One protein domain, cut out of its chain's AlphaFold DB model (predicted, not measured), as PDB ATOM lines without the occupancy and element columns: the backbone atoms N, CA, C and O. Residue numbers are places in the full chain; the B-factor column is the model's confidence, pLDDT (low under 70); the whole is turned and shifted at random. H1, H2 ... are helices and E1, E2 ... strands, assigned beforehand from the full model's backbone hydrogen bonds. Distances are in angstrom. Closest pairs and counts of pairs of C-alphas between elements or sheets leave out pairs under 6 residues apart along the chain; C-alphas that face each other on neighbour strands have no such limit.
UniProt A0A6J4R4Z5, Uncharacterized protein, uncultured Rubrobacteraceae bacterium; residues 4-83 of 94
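Overview. This is residues 4 to 83 of the 94 residues of an uncharacterized protein of uncultured Rubrobacteraceae bacterium (UniProt A0A6J4R4Z5). The domain is one strongly twisted sheet of five strands with two helices over the same face: H1 runs along E2 towards one edge, and H3 crosses towards the other edge. Residues 77 to 83, of which 77 to 82 belong to H3, stick out past the sheet, while the small H2 only grazes the sheet. The printed part has 80 residues, with three named helices and five named strands in the order H1 E1 E2 E3 H2 E4 E5 H3; the sheet's order is E1 E2 E3 E4 E5, antiparallel throughout. It is of mixed class, helices and strands, in two layers, helices on one face of a sheet. It is compact, with a radius of gyration of the C-alphas of 12.0 A and spans of 35 by 24 by 21 A.

Arrangement. H1, residues 4 to 12, is on the sheet at a height of 9.1 A and lies over E2, residues 25 to 30, along the strands at 4 degrees on the local plane. Their closest C-alphas are those of Phe 10 and Gly 28, 6.3 A apart. E1, residues 16 to 18, is an edge strand and forms a hairpin with E2; N 16 and O 29 are 2.9 A apart, within hydrogen-bond range. E2 and E3, residues 34 to 39, form the next hairpin, with N 28 and O 36 at 2.8 A. E1, E2 and E3 are a meander, each strand the antiparallel neighbour of the one before. H2, residues 41 to 44, only grazes the sheet with residues 41 to 42. E4, residues 50 to 54, is antiparallel to E3, with N 37 and O 51 at 2.7 A. E4 and E5, residues 59 to 63, form a hairpin, with N 52 and O 61 at 2.8 A. H3, residues 69 to 82, is on the same face as H1 at a height of 10.0 A, over E5 and only just over E4, on which 3 of its C-alphas fall. It runs only just across the strands, at 60.4 degrees to E5 on the local plane. The closest C-alphas of H3 and E4 are those of Ala 72 and Ile 52, 6.7 A apart. H1 and H3 are apart. In H1 and H3 every O i to N i+4 pair is within hydrogen-bond range; H2 is too short for such a pair.

Along the chain. H1 begins at C-alpha 4 (29.842, 36.743, 13.742) and is 12.1 A long. E2 and E3 are each 16.1 A long, E4 and E5 each 13.2 A, E1 6.5 A and H2 4.8 A. E3 begins at C-alpha 34 (33.910, 39.849, -7.106). H3, 20.2 A long, ends at C-alpha 82 (20.221, 39.686, -20.464).

Size, cuts and confidence. The two C-alphas farthest apart are those of Asp 23 and Ala 82, 36.3 A. The printed part has no cut and no long link. The mean pLDDT of the printed part is 82.0, and it is under 70 at residues 20 to 23, residue 46 and residues 79 to 83.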
ATOM      1  N   GLN A   4      29.020  37.962  13.744       85.44
ATOM      2  CA  GLN A   4      29.842  36.743  13.742       85.44
ATOM      3  C   GLN A   4      29.201  35.596  12.951       85.44
ATOM      4  O   GLN A   4      29.905  34.802  12.331       85.44
ATOM      5  N   GLU A   5      27.867  35.505  12.944       87.44
ATOM      6  CA  GLU A   5      27.155  34.503  12.145       87.44
ATOM      7  C   GLU A   5      27.304  34.788  10.647       87.44
ATOM      8  O   GLU A   5      27.448  33.853   9.863       87.44
ATOM      9  N   ILE A   6      27.318  36.066  10.250       86.81
ATOM     10  CA  ILE A   6      27.533  36.480   8.858       86.81
ATOM     11  C   ILE A   6      28.977  36.198   8.432       86.81
ATOM     12  O   ILE A   6      29.179  35.607   7.375       86.81
ATOM     13  N   GLU A   7      29.966  36.542   9.261       88.56
ATOM     14  CA  GLU A   7      31.385  36.234   9.009       88.56
ATOM     15  C   GLU A   7      31.582  34.718   8.819       88.56
ATOM     16  O   GLU A   7      32.137  34.270   7.813       88.56
ATOM     17  N   HIS A   8      31.025  33.905   9.722       89.38
ATOM     18  CA  HIS A   8      31.040  32.447   9.589       89.38
ATOM     19  C   HIS A   8      30.341  31.958   8.317       89.38
ATOM     20  O   HIS A   8      30.832  31.040   7.660       89.38
ATOM     21  N   ALA A   9      29.197  32.543   7.958       90.38
ATOM     22  CA  ALA A   9      28.457  32.149   6.768       90.38
ATOM     23  C   ALA A   9      29.207  32.503   5.473       90.38
ATOM     24  O   ALA A   9      29.200  31.702   4.537       90.38
ATOM     25  N   PHE A  10      29.901  33.641   5.431       90.44
ATOM     26  CA  PHE A  10      30.767  34.033   4.316       90.44
ATOM     27  C   PHE A  10      31.920  33.044   4.151       90.44
ATOM     28  O   PHE A  10      32.096  32.482   3.068       90.44
ATOM     29  N   ALA A  11      32.644  32.759   5.236       90.12
ATOM     30  CA  ALA A  11      33.738  31.793   5.220       90.12
ATOM     31  C   ALA A  11      33.253  30.395   4.794       90.12
ATOM     32  O   ALA A  11      33.870  29.740   3.955       90.12
ATOM     33  N   ASN A  12      32.098  29.953   5.302       92.06
ATOM     34  CA  ASN A  12      31.506  28.663   4.944       92.06
ATOM     35  C   ASN A  12      31.034  28.600   3.479       92.06
ATOM     36  O   ASN A  12      31.076  27.540   2.860       92.06
ATOM     37  N   ALA A  13      30.608  29.728   2.906       90.62
ATOM     38  CA  ALA A  13      30.276  29.842   1.487       90.62
ATOM     39  C   ALA A  13      31.519  29.919   0.575       90.62
ATOM     40  O   ALA A  13      31.377  29.884  -0.651       90.62
ATOM     41  N   GLY A  14      32.724  29.975   1.155       90.81
ATOM     42  CA  GLY A  14      33.999  29.980   0.439       90.81
ATOM     43  C   GLY A  14      34.523  31.372   0.093       90.81
ATOM     44  O   GLY A  14      35.331  31.490  -0.826       90.81
ATOM     45  N   TRP A  15      34.052  32.416   0.781       91.50
ATOM     46  CA  TRP A  15      34.607  33.763   0.661       91.50
ATOM     47  C   TRP A  15      35.826  33.940   1.563       91.50
ATOM     48  O   TRP A  15      35.847  33.449   2.692       91.50
ATOM     49  N   ASP A  16      36.811  34.681   1.069       90.06
ATOM     50  CA  ASP A  16      37.961  35.124   1.852       90.06
ATOM     51  C   ASP A  16      37.587  36.421   2.574       90.06
ATOM     52  O   ASP A  16      37.218  37.397   1.924       90.06
ATOM     53  N   LEU A  17      37.574  36.421   3.904       87.38
ATOM     54  CA  LEU A  17      37.170  37.602   4.664       87.38
ATOM     55  C   LEU A  17      38.289  38.639   4.670       87.38
ATOM     56  O   LEU A  17      39.428  38.323   5.005       87.38
ATOM     57  N   ASP A  18      37.939  39.877   4.342       81.69
ATOM     58  CA  ASP A  18      38.845  41.012   4.424       81.69
ATOM     59  C   ASP A  18      38.596  41.791   5.726       81.69
ATOM     60  O   ASP A  18      37.495  42.294   5.975       81.69
ATOM     61  N   ASP A  19      39.625  41.887   6.568       72.19
ATOM     62  CA  ASP A  19      39.559  42.540   7.881       72.19
ATOM     63  C   ASP A  19      39.700  44.078   7.808       72.19
ATOM     64  O   ASP A  19      39.794  44.743   8.841       72.19
ATOM     65  N   CYS A  20      39.733  44.692   6.618       67.44
ATOM     66  CA  CYS A  20      40.029  46.124   6.507       67.44
ATOM     67  C   CYS A  20      38.892  47.052   6.974       67.44
ATOM     68  O   CYS A  20      39.160  48.220   7.260       67.44
ATOM     69  N   PHE A  21      37.640  46.580   7.052       64.94
ATOM     70  CA  PHE A  21      36.462  47.433   7.320       64.94
ATOM     71  C   PHE A  21      35.530  46.898   8.409       64.94
ATOM     72  O   PHE A  21      34.339  47.216   8.445       64.94
ATOM     73  N   THR A  22      36.096  46.133   9.338       64.75
ATOM     74  CA  THR A  22      35.376  45.342  10.337       64.75
ATOM     75  C   THR A  22      34.264  46.090  11.071       64.75
ATOM     76  O   THR A  22      33.213  45.516  11.316       64.75
ATOM     77  N   ASP A  23      34.430  47.359  11.437       69.50
ATOM     78  CA  ASP A  23      33.446  48.070  12.269       69.50
ATOM     79  C   ASP A  23      32.128  48.419  11.562       69.50
ATOM     80  O   ASP A  23      31.114  48.609  12.236       69.50
ATOM     81  N   VAL A  24      32.118  48.478  10.228       72.06
ATOM     82  CA  VAL A  24      30.970  48.971   9.442       72.06
ATOM     83  C   VAL A  24      30.578  48.058   8.282       72.06
ATOM     84  O   VAL A  24      29.472  48.178   7.761       72.06
ATOM     85  N   LEU A  25      31.461  47.147   7.869       82.00
ATOM     86  CA  LEU A  25      31.288  46.371   6.649       82.00
ATOM     87  C   LEU A  25      32.038  45.040   6.745       82.00
ATOM     88  O   LEU A  25      33.251  45.011   6.943       82.00
ATOM     89  N   ILE A  26      31.328  43.931   6.548       83.50
ATOM     90  CA  ILE A  26      31.982  42.638   6.318       83.50
ATOM     91  C   ILE A  26      32.174  42.489   4.816       83.50
ATOM     92  O   ILE A  26      31.204  42.575   4.060       83.50
ATOM     93  N   ILE A  27      33.406  42.231   4.385       87.25
ATOM     94  CA  ILE A  27      33.729  42.005   2.979       87.25
ATOM     95  C   ILE A  27      34.239  40.577   2.816       87.25
ATOM     96  O   ILE A  27      35.219  40.179   3.437       87.25
ATOM     97  N   GLY A  28      33.568  39.808   1.967       89.25
ATOM     98  CA  GLY A  28      34.055  38.545   1.438       89.25
ATOM     99  C   GLY A  28      34.607  38.760   0.037       89.25
ATOM    100  O   GLY A  28      33.895  39.229  -0.844       89.25
ATOM    101  N   CYS A  29      35.854  38.400  -0.206       86.81
ATOM    102  CA  CYS A  29      36.529  38.518  -1.488       86.81
ATOM    103  C   CYS A  29      36.685  37.144  -2.147       86.81
ATOM    104  O   CYS A  29      36.837  36.113  -1.494       86.81
ATOM    105  N   SER A  30      36.647  37.126  -3.477       86.12
ATOM    106  CA  SER A  30      36.989  35.952  -4.281       86.12
ATOM    107  C   SER A  30      38.060  36.346  -5.296       86.12
ATOM    108  O   SER A  30      37.792  36.449  -6.502       86.12
ATOM    109  N   GLY A  31      39.269  36.607  -4.792       79.50
ATOM    110  CA  GLY A  31      40.352  37.219  -5.567       79.50
ATOM    111  C   GLY A  31      39.936  38.582  -6.134       79.50
ATOM    112  O   GLY A  31      39.133  39.289  -5.537       79.50
ATOM    113  N   ASP A  32      40.417  38.926  -7.330       72.38
ATOM    114  CA  ASP A  32      40.213  40.255  -7.937       72.38
ATOM    115  C   ASP A  32      38.895  40.437  -8.716       72.38
ATOM    116  O   ASP A  32      38.741  41.396  -9.474       72.38
ATOM    117  N   SER A  33      37.963  39.479  -8.660       79.50
ATOM    118  CA  SER A  33      36.812  39.482  -9.584       79.50
ATOM    119  C   SER A  33      35.525  40.004  -8.959       79.50
ATOM    120  O   SER A  33      34.871  40.859  -9.555       79.50
ATOM    121  N   VAL A  34      35.158  39.493  -7.785       88.38
ATOM    122  CA  VAL A  34      33.910  39.849  -7.106       88.38
ATOM    123  C   VAL A  34      34.123  39.909  -5.600       88.38
ATOM    124  O   VAL A  34      34.923  39.141  -5.060       88.38
ATOM    125  N   SER A  35      33.359  40.773  -4.945       90.06
ATOM    126  CA  SER A  35      33.227  40.799  -3.492       90.06
ATOM    127  C   SER A  35      31.764  40.687  -3.089       90.06
ATOM    128  O   SER A  35      30.872  41.101  -3.822       90.06
ATOM    129  N   LEU A  36      31.524  40.123  -1.917       91.19
ATOM    130  CA  LEU A  36      30.254  40.141  -1.221       91.19
ATOM    131  C   LEU A  36      30.393  41.073  -0.022       91.19
ATOM    132  O   LEU A  36      31.343  40.958   0.742       91.19
ATOM    133  N   LEU A  37      29.468  42.006   0.126       90.25
ATOM    134  CA  LEU A  37      29.467  43.011   1.172       90.25
ATOM    135  C   LEU A  37      28.240  42.786   2.053       90.25
ATOM    136  O   LEU A  37      27.126  42.632   1.549       90.25
ATOM    137  N   ALA A  38      28.436  42.771   3.365       88.50
ATOM    138  CA  ALA A  38      27.356  42.899   4.333       88.50
ATOM    139  C   ALA A  38      27.492  44.257   5.025       88.50
ATOM    140  O   ALA A  38      28.495  44.509   5.695       88.50
ATOM    141  N   HIS A  39      26.491  45.115   4.838       84.19
ATOM    142  CA  HIS A  39      26.393  46.421   5.495       84.19
ATOM    143  C   HIS A  39      25.901  46.262   6.937       84.19
ATOM    144  O   HIS A  39      25.335  45.222   7.279       84.19
ATOM    145  N   GLU A  40      26.093  47.276   7.782       81.56
ATOM    146  CA  GLU A  40      25.738  47.198   9.205       81.56
ATOM    147  C   GLU A  40      24.269  46.854   9.461       81.56
ATOM    148  O   GLU A  40      23.951  46.125  10.409       81.56
ATOM    149  N   GLU A  41      23.383  47.294   8.572       79.19
ATOM    150  CA  GLU A  41      21.953  46.994   8.587       79.19
ATOM    151  C   GLU A  41      21.678  45.481   8.525       79.19
ATOM    152  O   GLU A  41      20.704  45.004   9.116       79.19
ATOM    153  N   ALA A  42      22.577  44.699   7.909       75.56
ATOM    154  CA  ALA A  42      22.442  43.248   7.786       75.56
ATOM    155  C   ALA A  42      22.429  42.519   9.137       75.56
ATOM    156  O   ALA A  42      21.809  41.455   9.266       75.56
ATOM    157  N   TRP A  43      23.080  43.098  10.151       76.56
ATOM    158  CA  TRP A  43      23.110  42.569  11.516       76.56
ATOM    159  C   TRP A  43      22.502  43.496  12.574       76.56
ATOM    160  O   TRP A  43      22.239  43.020  13.680       76.56
ATOM    161  N   ARG A  44      22.254  44.779  12.280       75.50
ATOM    162  CA  ARG A  44      21.535  45.692  13.191       75.50
ATOM    163  C   ARG A  44      20.024  45.588  13.068       75.50
ATOM    164  O   ARG A  44      19.350  45.421  14.080       75.50
ATOM    165  N   ASP A  45      19.503  45.649  11.849       75.62
ATOM    166  CA  ASP A  45      18.060  45.720  11.589       75.62
ATOM    167  C   ASP A  45      17.455  44.342  11.293       75.62
ATOM    168  O   ASP A  45      16.262  44.208  11.026       75.62
ATOM    169  N   ASN A  46      18.283  43.292  11.373       67.50
ATOM    170  CA  ASN A  46      17.928  41.910  11.050       67.50
ATOM    171  C   ASN A  46      17.403  41.741   9.605       67.50
ATOM    172  O   ASN A  46      16.828  40.707   9.263       67.50
ATOM    173  N   GLU A  47      17.649  42.735   8.753       70.62
ATOM    174  CA  GLU A  47      17.387  42.725   7.321       70.62
ATOM    175  C   GLU A  47      18.604  42.114   6.629       70.62
ATOM    176  O   GLU A  47      19.544  42.812   6.284       70.62
ATOM    177  N   SER A  48      18.618  40.789   6.456       75.81
ATOM    178  CA  SER A  48      19.748  40.058   5.855       75.81
ATOM    179  C   SER A  48      19.879  40.352   4.359       75.81
ATOM    180  O   SER A  48      19.463  39.564   3.510       75.81
ATOM    181  N   VAL A  49      20.404  41.528   4.045       83.06
ATOM    182  CA  VAL A  49      20.627  42.030   2.698       83.06
ATOM    183  C   VAL A  49      22.130  42.191   2.503       83.06
ATOM    184  O   VAL A  49      22.826  42.796   3.313       83.06
ATOM    185  N   PHE A  50      22.625  41.614   1.419       88.88
ATOM    186  CA  PHE A  50      24.034  41.581   1.052       88.88
ATOM    187  C   PHE A  50      24.193  42.159  -0.344       88.88
ATOM    188  O   PHE A  50      23.286  42.067  -1.170       88.88
ATOM    189  N   GLU A  51      25.351  42.722  -0.640       89.88
ATOM    190  CA  GLU A  51      25.651  43.301  -1.939       89.88
ATOM    191  C   GLU A  51      26.785  42.534  -2.616       89.88
ATOM    192  O   GLU A  51      27.873  42.392  -2.074       89.88
ATOM    193  N   ILE A  52      26.542  42.034  -3.821       90.56
ATOM    194  CA  ILE A  52      27.576  41.478  -4.690       90.56
ATOM    195  C   ILE A  52      28.150  42.622  -5.519       90.56
ATOM    196  O   ILE A  52      27.431  43.203  -6.331       90.56
ATOM    197  N   LEU A  53      29.440  42.889  -5.374       88.06
ATOM    198  CA  LEU A  53      30.180  43.879  -6.141       88.06
ATOM    199  C   LEU A  53      31.049  43.199  -7.205       88.06
ATOM    200  O   LEU A  53      31.882  42.349  -6.894       88.06
ATOM    201  N   ASP A  54      30.871  43.588  -8.466       85.19
ATOM    202  CA  ASP A  54      31.761  43.228  -9.574       85.19
ATOM    203  C   ASP A  54      32.807  44.332  -9.766       85.19
ATOM    204  O   ASP A  54      32.488  45.420 -10.254       85.19
ATOM    205  N   HIS A  55      34.062  44.048  -9.415       81.69
ATOM    206  CA  HIS A  55      35.157  45.027  -9.489       81.69
ATOM    207  C   HIS A  55      35.501  45.435 -10.921       81.69
ATOM    208  O   HIS A  55      35.974  46.541 -11.168       81.69
ATOM    209  N   LYS A  56      35.260  44.549 -11.894       80.00
ATOM    210  CA  LYS A  56      35.608  44.791 -13.301       80.00
ATOM    211  C   LYS A  56      34.607  45.709 -13.984       80.00
ATOM    212  O   LYS A  56      34.965  46.432 -14.911       80.00
ATOM    213  N   ARG A  57      33.344  45.635 -13.573       75.94
ATOM    214  CA  ARG A  57      32.235  46.393 -14.158       75.94
ATOM    215  C   ARG A  57      31.788  47.554 -13.281       75.94
ATOM    216  O   ARG A  57      31.044  48.388 -13.783       75.94
ATOM    217  N   ILE A  58      32.248  47.610 -12.027       78.06
ATOM    218  CA  ILE A  58      31.806  48.570 -11.009       78.06
ATOM    219  C   ILE A  58      30.271  48.516 -10.887       78.06
ATOM    220  O   ILE A  58      29.575  49.524 -10.983       78.06
ATOM    221  N   VAL A  59      29.720  47.302 -10.775       79.50
ATOM    222  CA  VAL A  59      28.273  47.081 -10.623       79.50
ATOM    223  C   VAL A  59      28.014  46.311  -9.339       79.50
ATOM    224  O   VAL A  59      28.567  45.228  -9.149       79.50
ATOM    225  N   GLY A  60      27.150  46.873  -8.496       84.00
ATOM    226  CA  GLY A  60      26.630  46.254  -7.282       84.00
ATOM    227  C   GLY A  60      25.274  45.583  -7.510       84.00
ATOM    228  O   GLY A  60      24.472  46.011  -8.348       84.00
ATOM    229  N   ARG A  61      24.997  44.507  -6.773       85.38
ATOM    230  CA  ARG A  61      23.688  43.849  -6.751       85.38
ATOM    231  C   ARG A  61      23.325  43.365  -5.360       85.38
ATOM    232  O   ARG A  61      24.000  42.513  -4.799       85.38
ATOM    233  N   TRP A  62      22.148  43.774  -4.916       87.00
ATOM    234  CA  TRP A  62      21.551  43.316  -3.674       87.00
ATOM    235  C   TRP A  62      20.980  41.896  -3.779       87.00
ATOM    236  O   TRP A  62      20.274  41.557  -4.735       87.00
ATOM    237  N   VAL A  63      21.278  41.073  -2.781       87.75
ATOM    238  CA  VAL A  63      20.798  39.702  -2.594       87.75
ATOM    239  C   VAL A  63      20.397  39.491  -1.135       87.75
ATOM    240  O   VAL A  63      20.914  40.147  -0.241       87.75
ATOM    241  N   ARG A  64      19.449  38.585  -0.882       87.00
ATOM    242  CA  ARG A  64      18.962  38.281   0.482       87.00
ATOM    243  C   ARG A  64      19.565  37.012   1.081       87.00
ATOM    244  O   ARG A  64      19.294  36.657   2.221       87.00
ATOM    245  N   GLU A  65      20.342  36.301   0.281       88.00
ATOM    246  CA  GLU A  65      21.006  35.057   0.644       88.00
ATOM    247  C   GLU A  65      22.490  35.220   0.348       88.00
ATOM    248  O   GLU A  65      22.849  35.988  -0.543       88.00
ATOM    249  N   ILE A  66      23.337  34.503   1.083       89.44
ATOM    250  CA  ILE A  66      24.791  34.521   0.905       89.44
ATOM    251  C   ILE A  66      25.126  33.531  -0.220       89.44
ATOM    252  O   ILE A  66      25.065  32.320   0.011       89.44
ATOM    253  N   PRO A  67      25.429  33.994  -1.449       90.81
ATOM    254  CA  PRO A  67      25.802  33.097  -2.535       90.81
ATOM    255  C   PRO A  67      27.222  32.575  -2.317       90.81
ATOM    256  O   PRO A  67      28.036  33.216  -1.655       90.81
ATOM    257  N   THR A  68      27.575  31.466  -2.961       91.31
ATOM    258  CA  THR A  68      28.993  31.138  -3.156       91.31
ATOM    259  C   THR A  68      29.631  32.103  -4.164       91.31
ATOM    260  O   THR A  68      28.924  32.667  -5.012       91.31
ATOM    261  N   PRO A  69      30.965  32.264  -4.162       90.00
ATOM    262  CA  PRO A  69      31.655  33.067  -5.170       90.00
ATOM    263  C   PRO A  69      31.296  32.698  -6.614       90.00
ATOM    264  O   PRO A  69      31.116  33.569  -7.467       90.00
ATOM    265  N   GLN A  70      31.132  31.401  -6.889       88.50
ATOM    266  CA  GLN A  70      30.729  30.903  -8.202       88.50
ATOM    267  C   GLN A  70      29.297  31.329  -8.553       88.50
ATOM    268  O   GLN A  70      29.065  31.864  -9.638       88.50
ATOM    269  N   GLN A  71      28.350  31.177  -7.621       89.75
ATOM    270  CA  GLN A  71      26.965  31.610  -7.821       89.75
ATOM    271  C   GLN A  71      26.863  33.124  -8.042       89.75
ATOM    272  O   GLN A  71      26.100  33.563  -8.901       89.75
ATOM    273  N   ALA A  72      27.646  33.922  -7.311       88.81
ATOM    274  CA  ALA A  72      27.705  35.370  -7.483       88.81
ATOM    275  C   ALA A  72      28.165  35.753  -8.902       88.81
ATOM    276  O   ALA A  72      27.509  36.549  -9.580       88.81
ATOM    277  N   GLN A  73      29.233  35.119  -9.396       86.19
ATOM    278  CA  GLN A  73      29.716  35.312 -10.767       86.19
ATOM    279  C   GLN A  73      28.677  34.888 -11.811       86.19
ATOM    280  O   GLN A  73      28.467  35.592 -12.801       86.19
ATOM    281  N   GLU A  74      27.985  33.767 -11.602       86.62
ATOM    282  CA  GLU A  74      26.915  33.315 -12.494       86.62
ATOM    283  C   GLU A  74      25.733  34.292 -12.523       86.62
ATOM    284  O   GLU A  74      25.199  34.584 -13.600       86.62
ATOM    285  N   LEU A  75      25.348  34.837 -11.365       85.44
ATOM    286  CA  LEU A  75      24.287  35.836 -11.241       85.44
ATOM    287  C   LEU A  75      24.628  37.089 -12.062       85.44
ATOM    288  O   LEU A  75      23.813  37.553 -12.861       85.44
ATOM    289  N   LEU A  76      25.865  37.578 -11.934       82.50
ATOM    290  CA  LEU A  76      26.389  38.713 -12.698       82.50
ATOM    291  C   LEU A  76      26.497  38.400 -14.201       82.50
ATOM    292  O   LEU A  76      26.148  39.225 -15.052       82.50
ATOM    293  N   ALA A  77      26.923  37.189 -14.568       81.00
ATOM    294  CA  ALA A  77      27.042  36.761 -15.961       81.00
ATOM    295  C   ALA A  77      25.680  36.620 -16.662       81.00
ATOM    296  O   ALA A  77      25.552  36.968 -17.840       81.00
ATOM    297  N   ARG A  78      24.646  36.131 -15.961       78.25
ATOM    298  CA  ARG A  78      23.272  36.054 -16.493       78.25
ATOM    299  C   ARG A  78      22.723  37.434 -16.826       78.25
ATOM    300  O   ARG A  78      22.068  37.591 -17.851       78.25
ATOM    301  N   LEU A  79      23.039  38.438 -16.016       67.69
ATOM    302  CA  LEU A  79      22.602  39.810 -16.259       67.69
ATOM    303  C   LEU A  79      23.329  40.462 -17.412       67.69
ATOM    304  O   LEU A  79      22.694  41.191 -18.156       67.69
ATOM    305  N   CYS A  80      24.619  40.190 -17.594       59.66
ATOM    306  CA  CYS A  80      25.342  40.666 -18.770       59.66
ATOM    307  C   CYS A  80      24.778  40.047 -20.061       59.66
ATOM    308  O   CYS A  80      24.654  40.737 -21.068       59.66
ATOM    309  N   ARG A  81      24.354  38.775 -20.021       56.34
ATOM    310  CA  ARG A  81      23.668  38.128 -21.153       56.34
ATOM    311  C   ARG A  81      22.253  38.660 -21.395       56.34
ATOM    312  O   ARG A  81      21.834  38.714 -22.544       56.34
ATOM    313  N   ALA A  82      21.536  39.055 -20.344       56.44
ATOM    314  CA  ALA A  82      20.221  39.686 -20.464       56.44
ATOM    315  C   ALA A  82      20.309  41.173 -20.870       56.44
ATOM    316  O   ALA A  82      19.452  41.661 -21.596       56.44
ATOM    317  N   ASN A  83      21.367  41.871 -20.450       48.19
ATOM    318  CA  ASN A  83      21.680  43.267 -20.767       48.19
ATOM    319  C   ASN A  83      22.766  43.351 -21.845       48.19
ATOM    320  O   ASN A  83      23.754  44.079 -21.711       48.19
TER     321      ASN A  83